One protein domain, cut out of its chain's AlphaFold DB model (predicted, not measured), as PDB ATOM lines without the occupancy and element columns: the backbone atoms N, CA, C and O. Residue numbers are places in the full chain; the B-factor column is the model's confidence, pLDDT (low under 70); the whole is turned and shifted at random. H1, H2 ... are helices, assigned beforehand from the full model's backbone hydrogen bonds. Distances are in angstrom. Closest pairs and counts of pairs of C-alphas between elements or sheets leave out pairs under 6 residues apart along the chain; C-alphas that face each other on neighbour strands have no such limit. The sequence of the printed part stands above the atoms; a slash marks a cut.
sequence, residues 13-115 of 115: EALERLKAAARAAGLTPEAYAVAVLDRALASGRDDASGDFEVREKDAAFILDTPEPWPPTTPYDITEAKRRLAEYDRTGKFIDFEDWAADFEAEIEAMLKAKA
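AT A GLANCE: This is residues 13 to 115 of the 115 residues of an uncharacterized protein of Caulobacterales bacterium RIFOXYB1_FULL_67_16 (UniProt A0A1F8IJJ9). Two separate pairs of helices stand at the two ends of a stretched-out, open model, joined by a long loop without named elements, residues 44 to 77, that swings out and back as a wide U. At one end H1 and H2 meet as an L; at the other H3 is followed by H4, which turns back without touching it. The printed part has 103 residues with four named helices, in the order H1, H2, H3, H4, and no named strand; the class is all helix. The whole is extended, with a radius of gyration of the C-alphas of 23.7 A, and its outline is elongated, spanning 69 by 44 by 26 A.

IN THESE COORDINATES: Find C-alpha 13 at (-9.933, -41.152, 1.039); there H1 begins, and it runs through residues 13 to 24 over 16.6 A. Four residues later look for H2, residues 29 to 43, which measures 21.1 A from first to last C-alpha. After residues 44 to 77 you reach C-alpha 78 at (31.834, -22.636, -15.025), where H3 begins; it takes residues 78 to 90 and is 18.4 A long. H4, the longest helix, takes residues 96 to 114, runs 27.0 A and ends at C-alpha 114, at (30.007, 2.541, 0.898).

HOW THE PARTS SIT: Begin with H1 and H2, which touch, with 8 pairs of C-alphas within 8 A. Their closest C-alphas are those of Ala 22 and Pro 29, 5.1 A apart. H1 touches H2 with residues 18 to 23 alone, and H2 touches H1 with residues 29 to 33 alone. Their lines stand at 90 degrees, about perpendicular, and their centres are 13.9 A apart. Go on along the backbone and you find H2 and H3 apart, and H3 and H4 apart too; H3 and H4 touch no helix. H1 is apart from both H3 and H4, and H2 is apart from H4. In H1, H2, H3 and H4 every O i to N i+4 pair is within hydrogen-bond range.

THE WHOLE: The two C-alphas farthest apart are those of Gly 26 and Ala 115, 71.0 A from each other. The printed part has no cut and ends at residue 115, the chain's last residue. The links H1 to H2 and H3 to H4 are tight; the link H2 to H3, with 34 residues, is long. Residues 36 to 82 stand free, of which 36 to 43 belong to H2 and 78 to 82 to H3. In the B-factor column the mean pLDDT of the printed part is 77.2, and 34 residues are under 70: residues 43 to 75 and residue 115.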
ATOM      1  N   GLU A  13      -9.777 -42.047   2.185       94.06
ATOM      2  CA  GLU A  13      -9.933 -41.152   1.039       94.06
ATOM      3  C   GLU A  13      -8.906 -41.430  -0.073       94.06
ATOM      4  O   GLU A  13      -9.256 -41.456  -1.255       94.06
ATOM      5  N   ALA A  14      -7.641 -41.675   0.282       90.44
ATOM      6  CA  ALA A  14      -6.606 -42.013  -0.692       90.44
ATOM      7  C   ALA A  14      -6.872 -43.371  -1.359       90.44
ATOM      8  O   ALA A  14      -6.671 -43.515  -2.567       90.44
ATOM      9  N   LEU A  15      -7.375 -44.346  -0.597       92.25
ATOM     10  CA  LEU A  15      -7.756 -45.656  -1.112       92.25
ATOM     11  C   LEU A  15      -8.916 -45.557  -2.115       92.25
ATOM     12  O   LEU A  15      -8.863 -46.180  -3.176       92.25
ATOM     13  N   GLU A  16      -9.939 -44.751  -1.829       93.75
ATOM     14  CA  GLU A  16     -11.064 -44.565  -2.753       93.75
ATOM     15  C   GLU A  16     -10.647 -43.837  -4.035       93.75
ATOM     16  O   GLU A  16     -11.038 -44.237  -5.136       93.75
ATOM     17  N   ARG A  17      -9.766 -42.834  -3.931       93.50
ATOM     18  CA  ARG A  17      -9.179 -42.179  -5.110       93.50
ATOM     19  C   ARG A  17      -8.368 -43.159  -5.963       93.50
ATOM     20  O   ARG A  17      -8.508 -43.143  -7.187       93.50
ATOM     21  N   LEU A  18      -7.576 -44.038  -5.342       92.88
ATOM     22  CA  LEU A  18      -6.820 -45.081  -6.044       92.88
ATOM     23  C   LEU A  18      -7.759 -46.033  -6.797       92.88
ATOM     24  O   LEU A  18      -7.559 -46.281  -7.985       92.88
ATOM     25  N   LYS A  19      -8.808 -46.536  -6.136       94.38
ATOM     26  CA  LYS A  19      -9.791 -47.435  -6.762       94.38
ATOM     27  C   LYS A  19     -10.496 -46.775  -7.944       94.38
ATOM     28  O   LYS A  19     -10.676 -47.412  -8.981       94.38
ATOM     29  N   ALA A  20     -10.881 -45.506  -7.807       95.25
ATOM     30  CA  ALA A  20     -11.512 -44.752  -8.884       95.25
ATOM     31  C   ALA A  20     -10.574 -44.587 -10.090       95.25
ATOM     32  O   ALA A  20     -10.987 -44.830 -11.226       95.25
ATOM     33  N   ALA A  21      -9.307 -44.245  -9.845       92.56
ATOM     34  CA  ALA A  21      -8.296 -44.100 -10.888       92.56
ATOM     35  C   ALA A  21      -7.984 -45.434 -11.589       92.56
ATOM     36  O   ALA A  21      -7.943 -45.494 -12.818       92.56
ATOM     37  N   ALA A  22      -7.865 -46.521 -10.823       94.31
ATOM     38  CA  ALA A  22      -7.667 -47.863 -11.358       94.31
ATOM     39  C   ALA A  22      -8.849 -48.302 -12.235       94.31
ATOM     40  O   ALA A  22      -8.653 -48.756 -13.361       94.31
ATOM     41  N   ARG A  23     -10.084 -48.064 -11.775       94.75
ATOM     42  CA  ARG A  23     -11.299 -48.347 -12.548       94.75
ATOM     43  C   ARG A  23     -11.355 -47.542 -13.843       94.75
ATOM     44  O   ARG A  23     -11.720 -48.099 -14.874       94.75
ATOM     45  N   ALA A  24     -10.990 -46.261 -13.803       94.44
ATOM     46  CA  ALA A  24     -10.923 -45.416 -14.995       94.44
ATOM     47  C   ALA A  24      -9.881 -45.921 -16.008       94.44
ATOM     48  O   ALA A  24     -10.101 -45.822 -17.212       94.44
ATOM     49  N   ALA A  25      -8.785 -46.512 -15.525       91.88
ATOM     50  CA  ALA A  25      -7.759 -47.145 -16.350       91.88
ATOM     51  C   ALA A  25      -8.090 -48.595 -16.764       91.88
ATOM     52  O   ALA A  25      -7.327 -49.195 -17.516       91.88
ATOM     53  N   GLY A  26      -9.198 -49.175 -16.282       95.25
ATOM     54  CA  GLY A  26      -9.551 -50.579 -16.524       95.25
ATOM     55  C   GLY A  26      -8.617 -51.588 -15.841       95.25
ATOM     56  O   GLY A  26      -8.543 -52.738 -16.269       95.25
ATOM     57  N   LEU A  27      -7.898 -51.167 -14.799       93.69
ATOM     58  CA  LEU A  27      -6.920 -51.968 -14.062       93.69
ATOM     59  C   LEU A  27      -7.426 -52.309 -12.656       93.69
ATOM     60  O   LEU A  27      -8.324 -51.655 -12.120       93.69
ATOM     61  N   THR A  28      -6.823 -53.322 -12.030       94.50
ATOM     62  CA  THR A  28      -6.994 -53.525 -10.586       94.50
ATOM     63  C   THR A  28      -6.243 -52.431  -9.814       94.50
ATOM     64  O   THR A  28      -5.268 -51.879 -10.338       94.50
ATOM     65  N   PRO A  29      -6.660 -52.094  -8.580       91.75
ATOM     66  CA  PRO A  29      -5.974 -51.092  -7.761       91.75
ATOM     67  C   PRO A  29      -4.475 -51.364  -7.585       91.75
ATOM     68  O   PRO A  29      -3.671 -50.440  -7.659       91.75
ATOM     69  N   GLU A  30      -4.092 -52.630  -7.421       90.88
ATOM     70  CA  GLU A  30      -2.704 -53.056  -7.246       90.88
ATOM     71  C   GLU A  30      -1.901 -52.894  -8.539       90.88
ATOM     72  O   GLU A  30      -0.814 -52.324  -8.520       90.88
ATOM     73  N   ALA A  31      -2.449 -53.332  -9.679       91.88
ATOM     74  CA  ALA A  31      -1.788 -53.188 -10.975       91.88
ATOM     75  C   ALA A  31      -1.613 -51.711 -11.357       91.88
ATOM     76  O   ALA A  31      -0.580 -51.321 -11.902       91.88
ATOM     77  N   TYR A  32      -2.603 -50.879 -11.026       92.31
ATOM     78  CA  TYR A  32      -2.514 -49.434 -11.196       92.31
ATOM     79  C   TYR A  32      -1.427 -48.824 -10.297       92.31
ATOM     80  O   TYR A  32      -0.613 -48.038 -10.777       92.31
ATOM     81  N   ALA A  33      -1.367 -49.215  -9.018       90.62
ATOM     82  CA  ALA A  33      -0.351 -48.731  -8.084       90.62
ATOM     83  C   ALA A  33       1.074 -49.093  -8.533       90.62
ATOM     84  O   ALA A  33       1.952 -48.232  -8.521       90.62
ATOM     85  N   VAL A  34       1.294 -50.331  -8.989       90.88
ATOM     86  CA  VAL A  34       2.592 -50.776  -9.522       90.88
ATOM     87  C   VAL A  34       2.981 -49.959 -10.753       90.88
ATOM     88  O   VAL A  34       4.078 -49.414 -10.787       90.88
ATOM     89  N   ALA A  35       2.072 -49.775 -11.714       88.56
ATOM     90  CA  ALA A  35       2.360 -49.000 -12.922       88.56
ATOM     91  C   ALA A  35       2.727 -47.533 -12.625       88.56
ATOM     92  O   ALA A  35       3.575 -46.947 -13.299       88.56
ATOM     93  N   VAL A  36       2.099 -46.928 -11.610       88.00
ATOM     94  CA  VAL A  36       2.435 -45.571 -11.158       88.00
ATOM     95  C   VAL A  36       3.819 -45.529 -10.507       88.00
ATOM     96  O   VAL A  36       4.592 -44.618 -10.808       88.00
ATOM     97  N   LEU A  37       4.151 -46.504  -9.655       87.50
ATOM     98  CA  LEU A  37       5.471 -46.600  -9.024       87.50
ATOM     99  C   LEU A  37       6.577 -46.839 -10.057       87.50
ATOM    100  O   LEU A  37       7.593 -46.151 -10.020       87.50
ATOM    101  N   ASP A  38       6.355 -47.735 -11.018       87.50
ATOM    102  CA  ASP A  38       7.300 -48.002 -12.104       87.50
ATOM    103  C   ASP A  38       7.547 -46.747 -12.943       87.50
ATOM    104  O   ASP A  38       8.690 -46.428 -13.267       87.50
ATOM    105  N   ARG A  39       6.489 -45.982 -13.245       83.81
ATOM    106  CA  ARG A  39       6.616 -44.705 -13.956       83.81
ATOM    107  C   ARG A  39       7.422 -43.685 -13.153       83.81
ATOM    108  O   ARG A  39       8.269 -43.024 -13.740       83.81
ATOM    109  N   ALA A  40       7.167 -43.561 -11.851       80.38
ATOM    110  CA  ALA A  40       7.885 -42.633 -10.979       80.38
ATOM    111  C   ALA A  40       9.377 -42.996 -10.853       80.38
ATOM    112  O   ALA A  40      10.240 -42.120 -10.877       80.38
ATOM    113  N   LEU A  41       9.686 -44.293 -10.770       79.44
ATOM    114  CA  LEU A  41      11.058 -44.801 -10.723       79.44
ATOM    115  C   LEU A  41      11.784 -44.664 -12.065       79.44
ATOM    116  O   LEU A  41      12.991 -44.433 -12.082       79.44
ATOM    117  N   ALA A  42      11.068 -44.804 -13.182       78.69
ATOM    118  CA  ALA A  42      11.619 -44.573 -14.512       78.69
ATOM    119  C   ALA A  42      11.879 -43.080 -14.764       78.69
ATOM    120  O   ALA A  42      12.913 -42.737 -15.325       78.69
ATOM    121  N   SER A  43      10.990 -42.190 -14.306       63.69
ATOM    122  CA  SER A  43      11.188 -40.742 -14.445       63.69
ATOM    123  C   SER A  43      12.320 -40.192 -13.577       63.69
ATOM    124  O   SER A  43      12.916 -39.205 -13.973       63.69
ATOM    125  N   GLY A  44      12.631 -40.835 -12.445       52.06
ATOM    126  CA  GLY A  44      13.732 -40.449 -11.549       52.06
ATOM    127  C   GLY A  44      15.109 -41.029 -11.913       52.06
ATOM    128  O   GLY A  44      16.001 -41.068 -11.067       52.06
ATOM    129  N   ARG A  45      15.261 -41.611 -13.114       50.56
ATOM    130  CA  ARG A  45      16.544 -42.146 -13.618       50.56
ATOM    131  C   ARG A  45      17.101 -41.390 -14.820       50.56
ATOM    132  O   ARG A  45      18.305 -41.470 -15.052       50.56
ATOM    133  N   ASP A  46      16.244 -40.680 -15.550       47.72
ATOM    134  CA  ASP A  46      16.616 -39.912 -16.743       47.72
ATOM    135  C   ASP A  46      16.742 -38.401 -16.452       47.72
ATOM    136  O   ASP A  46      17.207 -37.635 -17.297       47.72
ATOM    137  N   ASP A  47      16.406 -37.967 -15.237       46.69
ATOM    138  CA  ASP A  47      16.661 -36.634 -14.701       46.69
ATOM    139  C   ASP A  47      18.080 -36.550 -14.117       46.69
ATOM    140  O   ASP A  47      18.320 -36.420 -12.919       46.69
ATOM    141  N   ALA A  48      19.073 -36.512 -15.009       43.25
ATOM    142  CA  ALA A  48      20.425 -36.036 -14.696       43.25
ATOM    143  C   ALA A  48      20.476 -34.518 -14.365       43.25
ATOM    144  O   ALA A  48      21.476 -33.839 -14.605       43.25
ATOM    145  N   SER A  49      19.399 -33.972 -13.810       42.94
ATOM    146  CA  SER A  49      19.247 -32.599 -13.355       42.94
ATOM    147  C   SER A  49      18.273 -32.613 -12.190       42.94
ATOM    148  O   SER A  49      17.155 -33.091 -12.341       42.94
ATOM    149  N   GLY A  50      18.709 -32.100 -11.040       39.66
ATOM    150  CA  GLY A  50      17.899 -31.976  -9.836       39.66
ATOM    151  C   GLY A  50      16.722 -31.019 -10.004       39.66
ATOM    152  O   GLY A  50      16.732 -29.941  -9.420       39.66
ATOM    153  N   ASP A  51      15.694 -31.443 -10.731       41.09
ATOM    154  CA  ASP A  51      14.363 -30.852 -10.668       41.09
ATOM    155  C   ASP A  51      13.656 -31.409  -9.430       41.09
ATOM    156  O   ASP A  51      12.676 -32.152  -9.462       41.09
ATOM    157  N   PHE A  52      14.154 -30.973  -8.275       39.91
ATOM    158  CA  PHE A  52      13.250 -30.643  -7.186       39.91
ATOM    159  C   PHE A  52      12.436 -29.438  -7.687       39.91
ATOM    160  O   PHE A  52      12.724 -28.295  -7.338       39.91
ATOM    161  N   GLU A  53      11.453 -29.670  -8.566       42.31
ATOM    162  CA  GLU A  53      10.444 -28.662  -8.865       42.31
ATOM    163  C   GLU A  53       9.742 -28.387  -7.535       42.31
ATOM    164  O   GLU A  53       8.865 -29.132  -7.080       42.31
ATOM    165  N   VAL A  54      10.147 -27.302  -6.875       43.31
ATOM    166  CA  VAL A  54       9.265 -26.592  -5.965       43.31
ATOM    167  C   VAL A  54       8.044 -26.302  -6.816       43.31
ATOM    168  O   VAL A  54       8.096 -25.443  -7.692       43.31
ATOM    169  N   ARG A  55       6.967 -27.075  -6.634       46.12
ATOM    170  CA  ARG A  55       5.694 -26.766  -7.275       46.12
ATOM    171  C   ARG A  55       5.437 -25.306  -6.948       46.12
ATOM    172  O   ARG A  55       5.241 -24.988  -5.779       46.12
ATOM    173  N   GLU A  56       5.440 -24.428  -7.949       46.62
ATOM    174  CA  GLU A  56       5.257 -22.977  -7.753       46.62
ATOM    175  C   GLU A  56       4.002 -22.651  -6.922       46.62
ATOM    176  O   GLU A  56       3.879 -21.579  -6.343       46.62
ATOM    177  N   LYS A  57       3.071 -23.604  -6.827       48.38
ATOM    178  CA  LYS A  57       1.810 -23.515  -6.093       48.38
ATOM    179  C   LYS A  57       1.921 -23.794  -4.588       48.38
ATOM    180  O   LYS A  57       1.005 -23.424  -3.866       48.38
ATOM    181  N   ASP A  58       3.003 -24.427  -4.132       45.03
ATOM    182  CA  ASP A  58       3.207 -24.831  -2.732       45.03
ATOM    183  C   ASP A  58       4.280 -23.982  -2.018       45.03
ATOM    184  O   ASP A  58       4.524 -24.154  -0.822       45.03
ATOM    185  N   ALA A  59       4.916 -23.034  -2.716       43.66
ATOM    186  CA  ALA A  59       5.838 -22.097  -2.092       43.66
ATOM    187  C   ALA A  59       5.058 -21.029  -1.311       43.66
ATOM    188  O   ALA A  59       4.275 -20.267  -1.873       43.66
ATOM    189  N   ALA A  60       5.343 -20.907  -0.014       44.25
ATOM    190  CA  ALA A  60       4.873 -19.843   0.881       44.25
ATOM    191  C   ALA A  60       5.389 -18.424   0.512       44.25
ATOM    192  O   ALA A  60       5.444 -17.536   1.359       44.25
ATOM    193  N   PHE A  61       5.766 -18.212  -0.749       47.66
ATOM    194  CA  PHE A  61       6.350 -16.999  -1.307       47.66
ATOM    195  C   PHE A  61       5.631 -16.632  -2.613       47.66
ATOM    196  O   PHE A  61       6.247 -16.540  -3.671       47.66
ATOM    197  N   ILE A  62       4.313 -16.419  -2.555       46.59
ATOM    198  CA  ILE A  62       3.636 -15.646  -3.604       46.59
ATOM    199  C   ILE A  62       4.089 -14.195  -3.413       46.59
ATOM    200  O   ILE A  62       3.531 -13.447  -2.614       46.59
ATOM    201  N   LEU A  63       5.171 -13.824  -4.093       46.84
ATOM    202  CA  LEU A  63       5.535 -12.430  -4.299       46.84
ATOM    203  C   LEU A  63       4.508 -11.847  -5.273       46.84
ATOM    204  O   LEU A  63       4.472 -12.219  -6.441       46.84
ATOM    205  N   ASP A  64       3.677 -10.920  -4.797       51.78
ATOM    206  CA  ASP A  64       2.634 -10.203  -5.558       51.78
ATOM    207  C   ASP A  64       3.193  -9.288  -6.675       51.78
ATOM    208  O   ASP A  64       2.506  -8.418  -7.211       51.78
ATOM    209  N   THR A  65       4.471  -9.440  -7.027       57.44
ATOM    210  CA  THR A  65       5.178  -8.601  -7.992       57.44
ATOM    211  C   THR A  65       5.644  -9.471  -9.160       57.44
ATOM    212  O   THR A  65       6.473 -10.352  -8.957       57.44
ATOM    213  N   PRO A  66       5.164  -9.234 -10.395       55.22
ATOM    214  CA  PRO A  66       5.570  -9.985 -11.587       55.22
ATOM    215  C   PRO A  66       6.975  -9.598 -12.081       55.22
ATOM    216  O   PRO A  66       7.320  -9.840 -13.238       55.22
ATOM    217  N   GLU A  67       7.779  -8.944 -11.244       61.38
ATOM    218  CA  GLU A  67       9.138  -8.581 -11.609       61.38
ATOM    219  C   GLU A  67      10.023  -9.829 -11.505       61.38
ATOM    220  O   GLU A  67      10.050 -10.470 -10.451       61.38
ATOM    221  N   PRO A  68      10.737 -10.210 -12.580       63.72
ATOM    222  CA  PRO A  68      11.658 -11.331 -12.513       63.72
ATOM    223  C   PRO A  68      12.706 -11.028 -11.446       63.72
ATOM    224  O   PRO A  68      13.386 -10.003 -11.522       63.72
ATOM    225  N   TRP A  69      12.817 -11.910 -10.450       55.75
ATOM    226  CA  TRP A  69      13.787 -11.759  -9.373       55.75
ATOM    227  C   TRP A  69      15.189 -11.684 -10.002       55.75
ATOM    228  O   TRP A  69      15.591 -12.629 -10.688       55.75
ATOM    229  N   PRO A  70      15.930 -10.569  -9.869       67.00
ATOM    230  CA  PRO A  70      17.297 -10.523 -10.362       67.00
ATOM    231  C   PRO A  70      18.167 -11.565  -9.636       67.00
ATOM    232  O   PRO A  70      17.961 -11.806  -8.446       67.00
ATOM    233  N   PRO A  71      19.187 -12.123 -10.310       57.50
ATOM    234  CA  PRO A  71      19.676 -11.719 -11.628       57.50
ATOM    235  C   PRO A  71      18.976 -12.423 -12.807       57.50
ATOM    236  O   PRO A  71      18.831 -13.638 -12.838       57.50
ATOM    237  N   THR A  72      18.628 -11.647 -13.839       60.81
ATOM    238  CA  THR A  72      18.143 -12.139 -15.148       60.81
ATOM    239  C   THR A  72      19.275 -12.597 -16.074       60.81
ATOM    240  O   THR A  72      19.027 -13.129 -17.157       60.81
ATOM    241  N   THR A  73      20.530 -12.385 -15.671       66.00
ATOM    242  CA  THR A  73      21.701 -12.937 -16.350       66.00
ATOM    243  C   THR A  73      21.859 -14.410 -15.986       66.00
ATOM    244  O   THR A  73      21.834 -14.723 -14.792       66.00
ATOM    245  N   PRO A  74      22.085 -15.308 -16.965       66.50
ATOM    246  CA  PRO A  74      22.422 -16.695 -16.680       66.50
ATOM    247  C   PRO A  74      23.595 -16.756 -15.704       66.50
ATOM    248  O   PRO A  74      24.624 -16.114 -15.922       66.50
ATOM    249  N   TYR A  75      23.423 -17.499 -14.616       67.69
ATOM    250  CA  TYR A  75      24.474 -17.682 -13.625       67.69
ATOM    251  C   TYR A  75      25.661 -18.409 -14.277       67.69
ATOM    252  O   TYR A  75      25.482 -19.480 -14.864       67.69
ATOM    253  N   ASP A  76      26.868 -17.842 -14.202       79.56
ATOM    254  CA  ASP A  76      28.066 -18.506 -14.718       79.56
ATOM    255  C   ASP A  76      28.489 -19.631 -13.766       79.56
ATOM    256  O   ASP A  76      29.144 -19.425 -12.745       79.56
ATOM    257  N   ILE A  77      28.091 -20.853 -14.110       83.69
ATOM    258  CA  ILE A  77      28.391 -22.063 -13.340       83.69
ATOM    259  C   ILE A  77      29.749 -22.687 -13.692       83.69
ATOM    260  O   ILE A  77      30.061 -23.774 -13.202       83.69
ATOM    261  N   THR A  78      30.562 -22.060 -14.550       90.50
ATOM    262  CA  THR A  78      31.834 -22.636 -15.025       90.50
ATOM    263  C   THR A  78      32.793 -22.897 -13.868       90.50
ATOM    264  O   THR A  78      33.335 -23.997 -13.738       90.50
ATOM    265  N   GLU A  79      32.950 -21.917 -12.977       85.75
ATOM    266  CA  GLU A  79      33.829 -22.040 -11.812       85.75
ATOM    267  C   GLU A  79      33.282 -23.040 -10.783       85.75
ATOM    268  O   GLU A  79      34.042 -23.826 -10.215       85.75
ATOM    269  N   ALA A  80      31.960 -23.076 -10.593       84.88
ATOM    270  CA  ALA A  80      31.316 -24.057  -9.722       84.88
ATOM    271  C   ALA A  80      31.572 -25.492 -10.215       84.88
ATOM    272  O   ALA A  80      31.987 -26.352  -9.437       84.88
ATOM    273  N   LYS A  81      31.430 -25.739 -11.524       89.19
ATOM    274  CA  LYS A  81      31.748 -27.035 -12.145       89.19
ATOM    275  C   LYS A  81      33.224 -27.399 -12.005       89.19
ATOM    276  O   LYS A  81      33.540 -28.557 -11.735       89.19
ATOM    277  N   ARG A  82      34.132 -26.427 -12.159       91.69
ATOM    278  CA  ARG A  82      35.575 -26.642 -11.968       91.69
ATOM    279  C   ARG A  82      35.890 -27.068 -10.533       91.69
ATOM    280  O   ARG A  82      36.615 -28.043 -10.346       91.69
ATOM    281  N   ARG A  83      35.339 -26.366  -9.534       87.19
ATOM    282  CA  ARG A  83      35.537 -26.694  -8.113       87.19
ATOM    283  C   ARG A  83      34.939 -28.050  -7.745       87.19
ATOM    284  O   ARG A  83      35.589 -28.802  -7.029       87.19
ATOM    285  N   LEU A  84      33.769 -28.390  -8.289       89.69
ATOM    286  CA  LEU A  84      33.155 -29.702  -8.080       89.69
ATOM    287  C   LEU A  84      34.038 -30.834  -8.628       89.69
ATOM    288  O   LEU A  84      34.353 -31.771  -7.905       89.69
ATOM    289  N   ALA A  85      34.542 -30.703  -9.857       91.56
ATOM    290  CA  ALA A  85      35.455 -31.694 -10.432       91.56
ATOM    291  C   ALA A  85      36.787 -31.806  -9.658       91.56
ATOM    292  O   ALA A  85      37.398 -32.875  -9.588       91.56
ATOM    293  N   GLU A  86      37.273 -30.702  -9.082       90.06
ATOM    294  CA  GLU A  86      38.456 -30.709  -8.220       90.06
ATOM    295  C   GLU A  86      38.196 -31.428  -6.890       90.06
ATOM    296  O   GLU A  86      39.048 -32.212  -6.457       90.06
ATOM    297  N   TYR A  87      37.023 -31.219  -6.289       91.12
ATOM    298  CA  TYR A  87      36.562 -31.958  -5.118       91.12
ATOM    299  C   TYR A  87      36.457 -33.455  -5.421       91.12
ATOM    300  O   TYR A  87      37.105 -34.244  -4.740       91.12
ATOM    301  N   ASP A  88      35.772 -33.850  -6.495       93.81
ATOM    302  CA  ASP A  88      35.608 -35.262  -6.870       93.81
ATOM    303  C   ASP A  88      36.957 -35.971  -7.066       93.81
ATOM    304  O   ASP A  88      37.129 -37.141  -6.721       93.81
ATOM    305  N   ARG A  89      37.954 -35.252  -7.597       93.50
ATOM    306  CA  ARG A  89      39.304 -35.783  -7.822       93.50
ATOM    307  C   ARG A  89      40.152 -35.858  -6.551       93.50
ATOM    308  O   ARG A  89      41.023 -36.720  -6.466       93.50
ATOM    309  N   THR A  90      40.003 -34.913  -5.622       95.38
ATOM    310  CA  THR A  90      40.982 -34.708  -4.534       95.38
ATOM    311  C   THR A  90      40.416 -34.856  -3.126       95.38
ATOM    312  O   THR A  90      41.196 -34.963  -2.184       95.38
ATOM    313  N   GLY A  91      39.094 -34.834  -2.971       92.19
ATOM    314  CA  GLY A  91      38.397 -34.790  -1.688       92.19
ATOM    315  C   GLY A  91      38.672 -33.527  -0.868       92.19
ATOM    316  O   GLY A  91      38.351 -33.502   0.315       92.19
ATOM    317  N   LYS A  92      39.301 -32.496  -1.447       90.31
ATOM    318  CA  LYS A  92      39.623 -31.255  -0.736       90.31
ATOM    319  C   LYS A  92      38.386 -30.380  -0.611       90.31
ATOM    320  O   LYS A  92      37.796 -30.008  -1.620       90.31
ATOM    321  N   PHE A  93      38.060 -30.001   0.614       85.81
ATOM    322  CA  PHE A  93      37.007 -29.048   0.945       85.81
ATOM    323  C   PHE A  93      37.570 -27.942   1.844       85.81
ATOM    324  O   PHE A  93      38.679 -28.063   2.365       85.81
ATOM    325  N   ILE A  94      36.807 -26.862   1.977       86.50
ATOM    326  CA  ILE A  94      36.989 -25.845   3.013       86.50
ATOM    327  C   ILE A  94      35.874 -26.038   4.041       86.50
ATOM    328  O   ILE A  94      34.751 -26.385   3.661       86.50
ATOM    329  N   ASP A  95      36.184 -25.861   5.322       91.88
ATOM    330  CA  ASP A  95      35.167 -25.890   6.366       91.88
ATOM    331  C   ASP A  95      34.272 -24.651   6.274       91.88
ATOM    332  O   ASP A  95      34.698 -23.572   5.858       91.88
ATOM    333  N   PHE A  96      33.002 -24.813   6.650       81.00
ATOM    334  CA  PHE A  96      32.019 -23.735   6.540       81.00
ATOM    335  C   PHE A  96      32.436 -22.494   7.333       81.00
ATOM    336  O   PHE A  96      32.322 -21.392   6.815       81.00
ATOM    337  N   GLU A  97      32.946 -22.679   8.551       92.81
ATOM    338  CA  GLU A  97      33.356 -21.578   9.429       92.81
ATOM    339  C   GLU A  97      34.493 -20.750   8.816       92.81
ATOM    340  O   GLU A  97      34.462 -19.522   8.862       92.81
ATOM    341  N   ASP A  98      35.457 -21.416   8.171       90.75
ATOM    342  CA  ASP A  98      36.573 -20.747   7.499       90.75
ATOM    343  C   ASP A  98      36.082 -19.958   6.278       90.75
ATOM    344  O   ASP A  98      36.456 -18.804   6.080       90.75
ATOM    345  N   TRP A  99      35.190 -20.553   5.479       90.06
ATOM    346  CA  TRP A  99      34.584 -19.866   4.338       90.06
ATOM    347  C   TRP A  99      33.699 -18.682   4.766       90.06
ATOM    348  O   TRP A  99      33.728 -17.626   4.131       90.06
ATOM    349  N   ALA A 100      32.917 -18.846   5.835       88.94
ATOM    350  CA  ALA A 100      32.012 -17.821   6.341       88.94
ATOM    351  C   ALA A 100      32.780 -16.613   6.888       88.94
ATOM    352  O   ALA A 100      32.391 -15.480   6.610       88.94
ATOM    353  N   ALA A 101      33.896 -16.837   7.587       92.25
ATOM    354  CA  ALA A 101      34.742 -15.761   8.096       92.25
ATOM    355  C   ALA A 101      35.310 -14.880   6.968       92.25
ATOM    356  O   ALA A 101      35.261 -13.650   7.058       92.25
ATOM    357  N   ASP A 102      35.799 -15.495   5.886       87.12
ATOM    358  CA  ASP A 102      36.297 -14.764   4.715       87.12
ATOM    359  C   ASP A 102      35.172 -13.967   4.035       87.12
ATOM    360  O   ASP A 102      35.340 -12.790   3.704       87.12
ATOM    361  N   PHE A 103      33.994 -14.578   3.880       88.12
ATOM    362  CA  PHE A 103      32.828 -13.919   3.291       88.12
ATOM    363  C   PHE A 103      32.332 -12.733   4.133       88.12
ATOM    364  O   PHE A 103      32.068 -11.655   3.598       88.12
ATOM    365  N   GLU A 104      32.232 -12.888   5.455       91.56
ATOM    366  CA  GLU A 104      31.856 -11.803   6.365       91.56
ATOM    367  C   GLU A 104      32.842 -10.633   6.284       91.56
ATOM    368  O   GLU A 104      32.422  -9.474   6.219       91.56
ATOM    369  N   ALA A 105      34.145 -10.918   6.206       91.94
ATOM    370  CA  ALA A 105      35.172  -9.894   6.049       91.94
ATOM    371  C   ALA A 105      35.032  -9.119   4.725       91.94
ATOM    372  O   ALA A 105      35.178  -7.891   4.711       91.94
ATOM    373  N   GLU A 106      34.710  -9.802   3.620       90.94
ATOM    374  CA  GLU A 106      34.429  -9.158   2.331       90.94
ATOM    375  C   GLU A 106      33.207  -8.236   2.411       90.94
ATOM    376  O   GLU A 106      33.265  -7.080   1.976       90.94
ATOM    377  N   ILE A 107      32.116  -8.703   3.025       91.81
ATOM    378  CA  ILE A 107      30.897  -7.906   3.209       91.81
ATOM    379  C   ILE A 107      31.170  -6.686   4.092       91.81
ATOM    380  O   ILE A 107      30.762  -5.575   3.741       91.81
ATOM    381  N   GLU A 108      31.898  -6.841   5.199       92.00
ATOM    382  CA  GLU A 108      32.296  -5.710   6.039       92.00
ATOM    383  C   GLU A 108      33.118  -4.674   5.268       92.00
ATOM    384  O   GLU A 108      32.900  -3.468   5.424       92.00
ATOM    385  N   ALA A 109      34.067  -5.119   4.441       92.12
ATOM    386  CA  ALA A 109      34.888  -4.229   3.629       92.12
ATOM    387  C   ALA A 109      34.037  -3.463   2.604       92.12
ATOM    388  O   ALA A 109      34.180  -2.245   2.469       92.12
ATOM    389  N   MET A 110      33.104  -4.149   1.936       87.06
ATOM    390  CA  MET A 110      32.161  -3.531   1.001       87.06
ATOM    391  C   MET A 110      31.247  -2.511   1.688       87.06
ATOM    392  O   MET A 110      31.010  -1.432   1.142       87.06
ATOM    393  N   LEU A 111      30.750  -2.824   2.887       88.69
ATOM    394  CA  LEU A 111      29.913  -1.913   3.667       88.69
ATOM    395  C   LEU A 111      30.695  -0.675   4.119       88.69
ATOM    396  O   LEU A 111      30.192   0.437   3.969       88.69
ATOM    397  N   LYS A 112      31.935  -0.839   4.600       89.75
ATOM    398  CA  LYS A 112      32.817   0.280   4.979       89.75
ATOM    399  C   LYS A 112      33.166   1.173   3.788       89.75
ATOM    400  O   LYS A 112      33.219   2.382   3.951       89.75
ATOM    401  N   ALA A 113      33.370   0.609   2.597       85.75
ATOM    402  CA  ALA A 113      33.667   1.379   1.386       85.75
ATOM    403  C   ALA A 113      32.470   2.192   0.855       85.75
ATOM    404  O   ALA A 113      32.651   3.076   0.017       85.75
ATOM    405  N   LYS A 114      31.250   1.872   1.303       73.44
ATOM    406  CA  LYS A 114      30.007   2.541   0.898       73.44
ATOM    407  C   LYS A 114      29.553   3.631   1.886       73.44
ATOM    408  O   LYS A 114      28.620   4.365   1.557       73.44
ATOM    409  N   ALA A 115      30.168   3.708   3.067       58.41
ATOM    410  CA  ALA A 115      29.928   4.729   4.093       58.41
ATOM    411  C   ALA A 115      30.799   5.973   3.860       58.41
ATOM    412  O   ALA A 115      30.286   7.086   4.115       58.41
TER     413      ALA A 115